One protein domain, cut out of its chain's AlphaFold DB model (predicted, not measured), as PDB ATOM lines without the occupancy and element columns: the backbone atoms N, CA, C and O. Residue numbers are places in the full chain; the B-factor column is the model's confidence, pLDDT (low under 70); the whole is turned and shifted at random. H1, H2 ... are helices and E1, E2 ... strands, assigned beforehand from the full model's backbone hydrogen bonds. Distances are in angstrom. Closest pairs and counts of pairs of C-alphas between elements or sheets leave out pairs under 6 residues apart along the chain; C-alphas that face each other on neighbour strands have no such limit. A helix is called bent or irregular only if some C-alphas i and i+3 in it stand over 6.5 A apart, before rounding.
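This is residues 366 to 418 of the 601 residues of the protein "Hypothetical protein" of Symbiodinium sp. KB8 (UniProt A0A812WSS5). With little regular structure, a small loose body of two separate short helices, H1 and H2, near a single strand, E1, runs on into a bent tail, residues 406 to 418, that sticks out. The 53 printed residues hold H1, H2 and E1 in that order, mixed in class, with only 21 residues in named elements. The whole is loose, with a radius of gyration of the C-alphas of 12.8 A and spans of 34 by 28 by 19 A.

H1, residues 368 to 377, and H2, residues 384 to 389, are apart. E1, residues 401 to 405, pairs with no named strand. The closest C-alphas of H1 and E1, Leu 375 and Val 403, are 6.8 A apart; those of H2 and E1, Arg 387 and Val 401, 7.0 A. In H1 and H2 every O i to N i+4 pair is within hydrogen-bond range.

H1 begins at C-alpha 368 (265.618, 157.162, 133.501) and measures 14.3 A; H2 measures 9.0 A. E1 measures 13.3 A, ending at C-alpha 405 (271.553, 150.512, 140.726).

The farthest C-alphas, Lys 392 and Ser 410, are 34.3 A apart. The link from H2 to E1 is long. The printed part has no cut, and no printed residue is under 70 in pLDDT.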
ATOM      1  N   ASN A 366     260.536 158.277 138.059       92.25
ATOM      2  CA  ASN A 366     259.626 158.344 136.908       92.25
ATOM      3  C   ASN A 366     260.377 158.391 135.566       92.25
ATOM      4  O   ASN A 366     259.848 157.945 134.554       92.25
ATOM      5  N   HIS A 367     261.599 158.935 135.559       92.62
ATOM      6  CA  HIS A 367     262.420 159.104 134.362       92.62
ATOM      7  C   HIS A 367     263.802 158.475 134.550       92.62
ATOM      8  O   HIS A 367     264.446 158.674 135.584       92.62
ATOM      9  N   GLU A 368     264.289 157.785 133.518       94.25
ATOM     10  CA  GLU A 368     265.618 157.162 133.501       94.25
ATOM     11  C   GLU A 368     266.743 158.195 133.668       94.25
ATOM     12  O   GLU A 368     267.694 157.964 134.413       94.25
ATOM     13  N   GLU A 369     266.596 159.389 133.087       93.81
ATOM     14  CA  GLU A 369     267.567 160.475 133.268       93.81
ATOM     15  C   GLU A 369     267.766 160.848 134.742       93.81
ATOM     16  O   GLU A 369     268.875 161.172 135.159       93.81
ATOM     17  N   SER A 370     266.703 160.785 135.552       93.50
ATOM     18  CA  SER A 370     266.786 161.099 136.984       93.50
ATOM     19  C   SER A 370     267.545 160.019 137.756       93.50
ATOM     20  O   SER A 370     268.321 160.341 138.655       93.50
ATOM     21  N   LEU A 371     267.377 158.751 137.366       94.88
ATOM     22  CA  LEU A 371     268.179 157.632 137.867       94.88
ATOM     23  C   LEU A 371     269.662 157.845 137.529       94.88
ATOM     24  O   LEU A 371     270.503 157.756 138.420       94.88
ATOM     25  N   ILE A 372     269.982 158.156 136.270       96.50
ATOM     26  CA  ILE A 372     271.370 158.333 135.816       96.50
ATOM     27  C   ILE A 372     272.029 159.509 136.544       96.50
ATOM     28  O   ILE A 372     273.121 159.350 137.083       96.50
ATOM     29  N   ARG A 373     271.345 160.658 136.643       96.06
ATOM     30  CA  ARG A 373     271.843 161.826 137.394       96.06
ATOM     31  C   ARG A 373     272.069 161.500 138.868       96.06
ATOM     32  O   ARG A 373     273.094 161.876 139.423       96.06
ATOM     33  N   CYS A 374     271.157 160.752 139.493       95.56
ATOM     34  CA  CYS A 374     271.337 160.295 140.868       95.56
ATOM     35  C   CYS A 374     272.575 159.394 141.004       95.56
ATOM     36  O   CYS A 374     273.379 159.579 141.914       95.56
ATOM     37  N   LEU A 375     272.780 158.441 140.094       96.56
ATOM     38  CA  LEU A 375     273.963 157.579 140.132       96.56
ATOM     39  C   LEU A 375     275.269 158.358 139.928       96.56
ATOM     40  O   LEU A 375     276.257 158.050 140.597       96.56
ATOM     41  N   ASP A 376     275.263 159.368 139.059       96.75
ATOM     42  CA  ASP A 376     276.424 160.217 138.785       96.75
ATOM     43  C   ASP A 376     276.768 161.128 139.979       96.75
ATOM     44  O   ASP A 376     277.909 161.163 140.439       96.75
ATOM     45  N   GLU A 377     275.770 161.766 140.601       96.06
ATOM     46  CA  GLU A 377     275.971 162.572 141.817       96.06
ATOM     47  C   GLU A 377     276.497 161.743 142.998       96.06
ATOM     48  O   GLU A 377     277.288 162.218 143.820       96.06
ATOM     49  N   TYR A 378     276.069 160.483 143.088       96.94
ATOM     50  CA  TYR A 378     276.521 159.539 144.104       96.94
ATOM     51  C   TYR A 378     277.696 158.670 143.633       96.94
ATOM     52  O   TYR A 378     278.043 157.685 144.306       96.94
ATOM     53  N   HIS A 379     278.365 159.039 142.537       95.56
ATOM     54  CA  HIS A 379     279.512 158.307 142.026       95.56
ATOM     55  C   HIS A 379     280.628 158.231 143.085       95.56
ATOM     56  O   HIS A 379     281.022 159.207 143.724       95.56
ATOM     57  N   GLY A 380     281.126 157.019 143.337       94.62
ATOM     58  CA  GLY A 380     282.138 156.754 144.364       94.62
ATOM     59  C   GLY A 380     281.606 156.602 145.796       94.62
ATOM     60  O   GLY A 380     282.366 156.149 146.661       94.62
ATOM     61  N   SER A 381     280.317 156.859 146.062       95.62
ATOM     62  CA  SER A 381     279.681 156.643 147.381       95.62
ATOM     63  C   SER A 381     279.689 155.175 147.843       95.62
ATOM     64  O   SER A 381     279.507 154.886 149.026       95.62
ATOM     65  N   ASN A 382     279.974 154.237 146.939       94.44
ATOM     66  CA  ASN A 382     280.129 152.814 147.251       94.44
ATOM     67  C   ASN A 382     281.484 152.498 147.909       94.44
ATOM     68  O   ASN A 382     281.643 151.473 148.571       94.44
ATOM     69  N   THR A 383     282.460 153.403 147.797       95.12
ATOM     70  CA  THR A 383     283.767 153.257 148.445       95.12
ATOM     71  C   THR A 383     283.774 153.905 149.826       95.12
ATOM     72  O   THR A 383     283.104 154.903 150.092       95.12
ATOM     73  N   PHE A 384     284.579 153.367 150.743       93.25
ATOM     74  CA  PHE A 384     284.741 153.955 152.074       93.25
ATOM     75  C   PHE A 384     285.272 155.401 152.023       93.25
ATOM     76  O   PHE A 384     284.766 156.257 152.748       93.25
ATOM     77  N   LEU A 385     286.229 155.689 151.131       95.44
ATOM     78  CA  LEU A 385     286.782 157.037 150.949       95.44
ATOM     79  C   LEU A 385     285.751 158.005 150.353       95.44
ATOM     80  O   LEU A 385     285.646 159.139 150.824       95.44
ATOM     81  N   GLY A 386     284.964 157.562 149.369       95.06
ATOM     82  CA  GLY A 386     283.894 158.376 148.791       95.06
ATOM     83  C   GLY A 386     282.830 158.742 149.823       95.06
ATOM     84  O   GLY A 386     282.444 159.905 149.915       95.06
ATOM     85  N   ARG A 387     282.454 157.809 150.711       95.19
ATOM     86  CA  ARG A 387     281.529 158.095 151.827       95.19
ATOM     87  C   ARG A 387     282.061 159.150 152.795       95.19
ATOM     88  O   ARG A 387     281.288 159.956 153.304       95.19
ATOM     89  N   MET A 388     283.368 159.182 153.055       95.62
ATOM     90  CA  MET A 388     283.954 160.230 153.902       95.62
ATOM     91  C   MET A 388     283.937 161.606 153.234       95.62
ATOM     92  O   MET A 388     283.706 162.607 153.916       95.62
ATOM     93  N   ARG A 389     284.157 161.654 151.914       96.31
ATOM     94  CA  ARG A 389     284.213 162.887 151.110       96.31
ATOM     95  C   ARG A 389     282.858 163.342 150.562       96.31
ATOM     96  O   ARG A 389     282.792 164.370 149.902       96.31
ATOM     97  N   GLN A 390     281.779 162.622 150.865       96.75
ATOM     98  CA  GLN A 390     280.439 162.961 150.398       96.75
ATOM     99  C   GLN A 390     279.999 164.338 150.940       96.75
ATOM    100  O   GLN A 390     280.047 164.531 152.167       96.75
ATOM    101  N   PRO A 391     279.569 165.283 150.080       96.12
ATOM    102  CA  PRO A 391     279.145 166.619 150.498       96.12
ATOM    103  C   PRO A 391     277.913 166.548 151.405       96.12
ATOM    104  O   PRO A 391     277.086 165.647 151.280       96.12
ATOM    105  N   LYS A 392     277.779 167.508 152.333       95.38
ATOM    106  CA  LYS A 392     276.709 167.511 153.352       95.38
ATOM    107  C   LYS A 392     275.299 167.482 152.747       95.38
ATOM    108  O   LYS A 392     274.418 166.899 153.364       95.38
ATOM    109  N   LEU A 393     275.117 168.057 151.555       93.62
ATOM    110  CA  LEU A 393     273.838 168.099 150.835       93.62
ATOM    111  C   LEU A 393     273.364 166.712 150.370       93.62
ATOM    112  O   LEU A 393     272.168 166.454 150.368       93.62
ATOM    113  N   LEU A 394     274.290 165.798 150.056       94.56
ATOM    114  CA  LEU A 394     273.974 164.428 149.627       94.56
ATOM    115  C   LEU A 394     273.838 163.446 150.802       94.56
ATOM    116  O   LEU A 394     273.550 162.264 150.605       94.56
ATOM    117  N   ARG A 395     274.074 163.907 152.038       95.56
ATOM    118  CA  ARG A 395     273.997 163.075 153.243       95.56
ATOM    119  C   ARG A 395     272.580 163.057 153.789       95.56
ATOM    120  O   ARG A 395     272.015 164.089 154.143       95.56
ATOM    121  N   MET A 396     272.046 161.863 153.998       91.94
ATOM    122  CA  MET A 396     270.747 161.709 154.633       91.94
ATOM    123  C   MET A 396     270.893 161.874 156.148       91.94
ATOM    124  O   MET A 396     271.531 161.058 156.814       91.94
ATOM    125  N   ARG A 397     270.305 162.941 156.708       92.81
ATOM    126  CA  ARG A 397     270.408 163.282 158.145       92.81
ATOM    127  C   ARG A 397     271.864 163.346 158.634       92.81
ATOM    128  O   ARG A 397     272.205 162.826 159.693       92.81
ATOM    129  N   GLY A 398     272.748 163.915 157.812       94.06
ATOM    130  CA  GLY A 398     274.181 164.027 158.110       94.06
ATOM    131  C   GLY A 398     274.975 162.720 157.997       94.06
ATOM    132  O   GLY A 398     276.202 162.750 158.121       94.06
ATOM    133  N   GLN A 399     274.320 161.590 157.708       94.88
ATOM    134  CA  GLN A 399     274.983 160.313 157.475       94.88
ATOM    135  C   GLN A 399     275.256 160.087 155.985       94.88
ATOM    136  O   GLN A 399     274.391 160.369 155.151       94.88
ATOM    137  N   PRO A 400     276.446 159.573 155.631       96.00
ATOM    138  CA  PRO A 400     276.728 159.209 154.256       96.00
ATOM    139  C   PRO A 400     275.868 158.018 153.833       96.00
ATOM    140  O   PRO A 400     275.659 157.082 154.612       96.00
ATOM    141  N   VAL A 401     275.394 158.054 152.594       95.56
ATOM    142  CA  VAL A 401     274.587 156.993 151.984       95.56
ATOM    143  C   VAL A 401     275.306 156.464 150.755       95.56
ATOM    144  O   VAL A 401     275.973 157.217 150.047       95.56
ATOM    145  N   SER A 402     275.192 155.158 150.540       96.06
ATOM    146  CA  SER A 402     275.682 154.477 149.343       96.06
ATOM    147  C   SER A 402     274.497 154.235 148.428       96.06
ATOM    148  O   SER A 402     273.491 153.681 148.883       96.06
ATOM    149  N   VAL A 403     274.624 154.681 147.180       96.81
ATOM    150  CA  VAL A 403     273.601 154.530 146.147       96.81
ATOM    151  C   VAL A 403     274.129 153.595 145.068       96.81
ATOM    152  O   VAL A 403     275.247 153.751 144.579       96.81
ATOM    153  N   GLU A 404     273.333 152.591 144.723       96.62
ATOM    154  CA  GLU A 404     273.669 151.602 143.702       96.62
ATOM    155  C   GLU A 404     272.431 151.291 142.863       96.62
ATOM    156  O   GLU A 404     271.312 151.267 143.387       96.62
ATOM    157  N   GLN A 405     272.625 151.025 141.572       97.25
ATOM    158  CA  GLN A 405     271.553 150.512 140.726       97.25
ATOM    159  C   GLN A 405     271.052 149.184 141.306       97.25
ATOM    160  O   GLN A 405     271.835 148.296 141.651       97.25
ATOM    161  N   ALA A 406     269.743 149.066 141.487       96.62
ATOM    162  CA  ALA A 406     269.133 147.835 141.947       96.62
ATOM    163  C   ALA A 406     269.191 146.802 140.812       96.62
ATOM    164  O   ALA A 406     268.897 147.149 139.664       96.62
ATOM    165  N   PRO A 407     269.533 145.541 141.114       96.88
ATOM    166  CA  PRO A 407     269.370 144.465 140.149       96.88
ATOM    167  C   PRO A 407     267.875 144.184 139.927       96.88
ATOM    168  O   PRO A 407     267.020 144.672 140.678       96.88
ATOM    169  N   ASN A 408     267.554 143.367 138.921       96.06
ATOM    170  CA  ASN A 408     266.180 142.923 138.693       96.06
ATOM    171  C   ASN A 408     265.605 142.278 139.965       96.06
ATOM    172  O   ASN A 408     266.338 141.609 140.696       96.06
ATOM    173  N   PRO A 409     264.295 142.417 140.235       95.31
ATOM    174  CA  PRO A 409     263.691 141.930 141.477       95.31
ATOM    175  C   PRO A 409     263.876 140.419 141.688       95.31
ATOM    176  O   PRO A 409     264.018 139.979 142.829       95.31
ATOM    177  N   SER A 410     263.934 139.640 140.604       96.12
ATOM    178  CA  SER A 410     264.204 138.196 140.627       96.12
ATOM    179  C   SER A 410     265.642 137.848 141.033       96.12
ATOM    180  O   SER A 410     265.872 136.780 141.593       96.12
ATOM    181  N   ASP A 411     266.594 138.755 140.798       96.69
ATOM    182  CA  ASP A 411     268.015 138.575 141.122       96.69
ATOM    183  C   ASP A 411     268.343 139.043 142.552       96.69
ATOM    184  O   ASP A 411     269.430 138.790 143.084       96.69
ATOM    185  N   VAL A 412     267.407 139.736 143.212       95.44
ATOM    186  CA  VAL A 412     267.585 140.217 144.583       95.44
ATOM    187  C   VAL A 412     267.493 139.047 145.565       95.44
ATOM    188  O   VAL A 412     266.426 138.503 145.846       95.44
ATOM    189  N   LEU A 413     268.619 138.719 146.201       95.25
ATOM    190  CA  LEU A 413     268.657 137.786 147.330       95.25
ATOM    191  C   LEU A 413     268.209 138.479 148.626       95.25
ATOM    192  O   LEU A 413     269.031 138.949 149.420       95.25
ATOM    193  N   TRP A 414     266.895 138.510 148.858       94.19
ATOM    194  CA  TRP A 414     266.246 139.177 149.999       94.19
ATOM    195  C   TRP A 414     266.812 138.776 151.369       94.19
ATOM    196  O   TRP A 414     266.971 139.608 152.261       94.19
ATOM    197  N   GLU A 415     267.199 137.512 151.526       93.75
ATOM    198  CA  GLU A 415     267.793 136.972 152.756       93.75
ATOM    199  C   GLU A 415     269.168 137.560 153.113       93.75
ATOM    200  O   GLU A 415     269.578 137.512 154.279       93.75
ATOM    201  N   ASN A 416     269.871 138.117 152.122       94.88
ATOM    202  CA  ASN A 416     271.226 138.645 152.252       94.88
ATOM    203  C   ASN A 416     271.271 140.178 152.352       94.88
ATOM    204  O   ASN A 416     272.347 140.747 152.573       94.88
ATOM    205  N   LEU A 417     270.124 140.855 152.242       92.88
ATOM    206  CA  LEU A 417     270.043 142.315 152.348       92.88
ATOM    207  C   LEU A 417     270.411 142.825 153.749       92.88
ATOM    208  O   LEU A 417     270.980 143.903 153.876       92.88
ATOM    209  N   GLU A 418     270.167 142.035 154.796       92.00
ATOM    210  CA  GLU A 418     270.521 142.383 156.183       92.00
ATOM    211  C   GLU A 418     272.007 142.163 156.528       92.00
ATOM    212  O   GLU A 418     272.465 142.551 157.605       92.00
TER     213      GLU A 418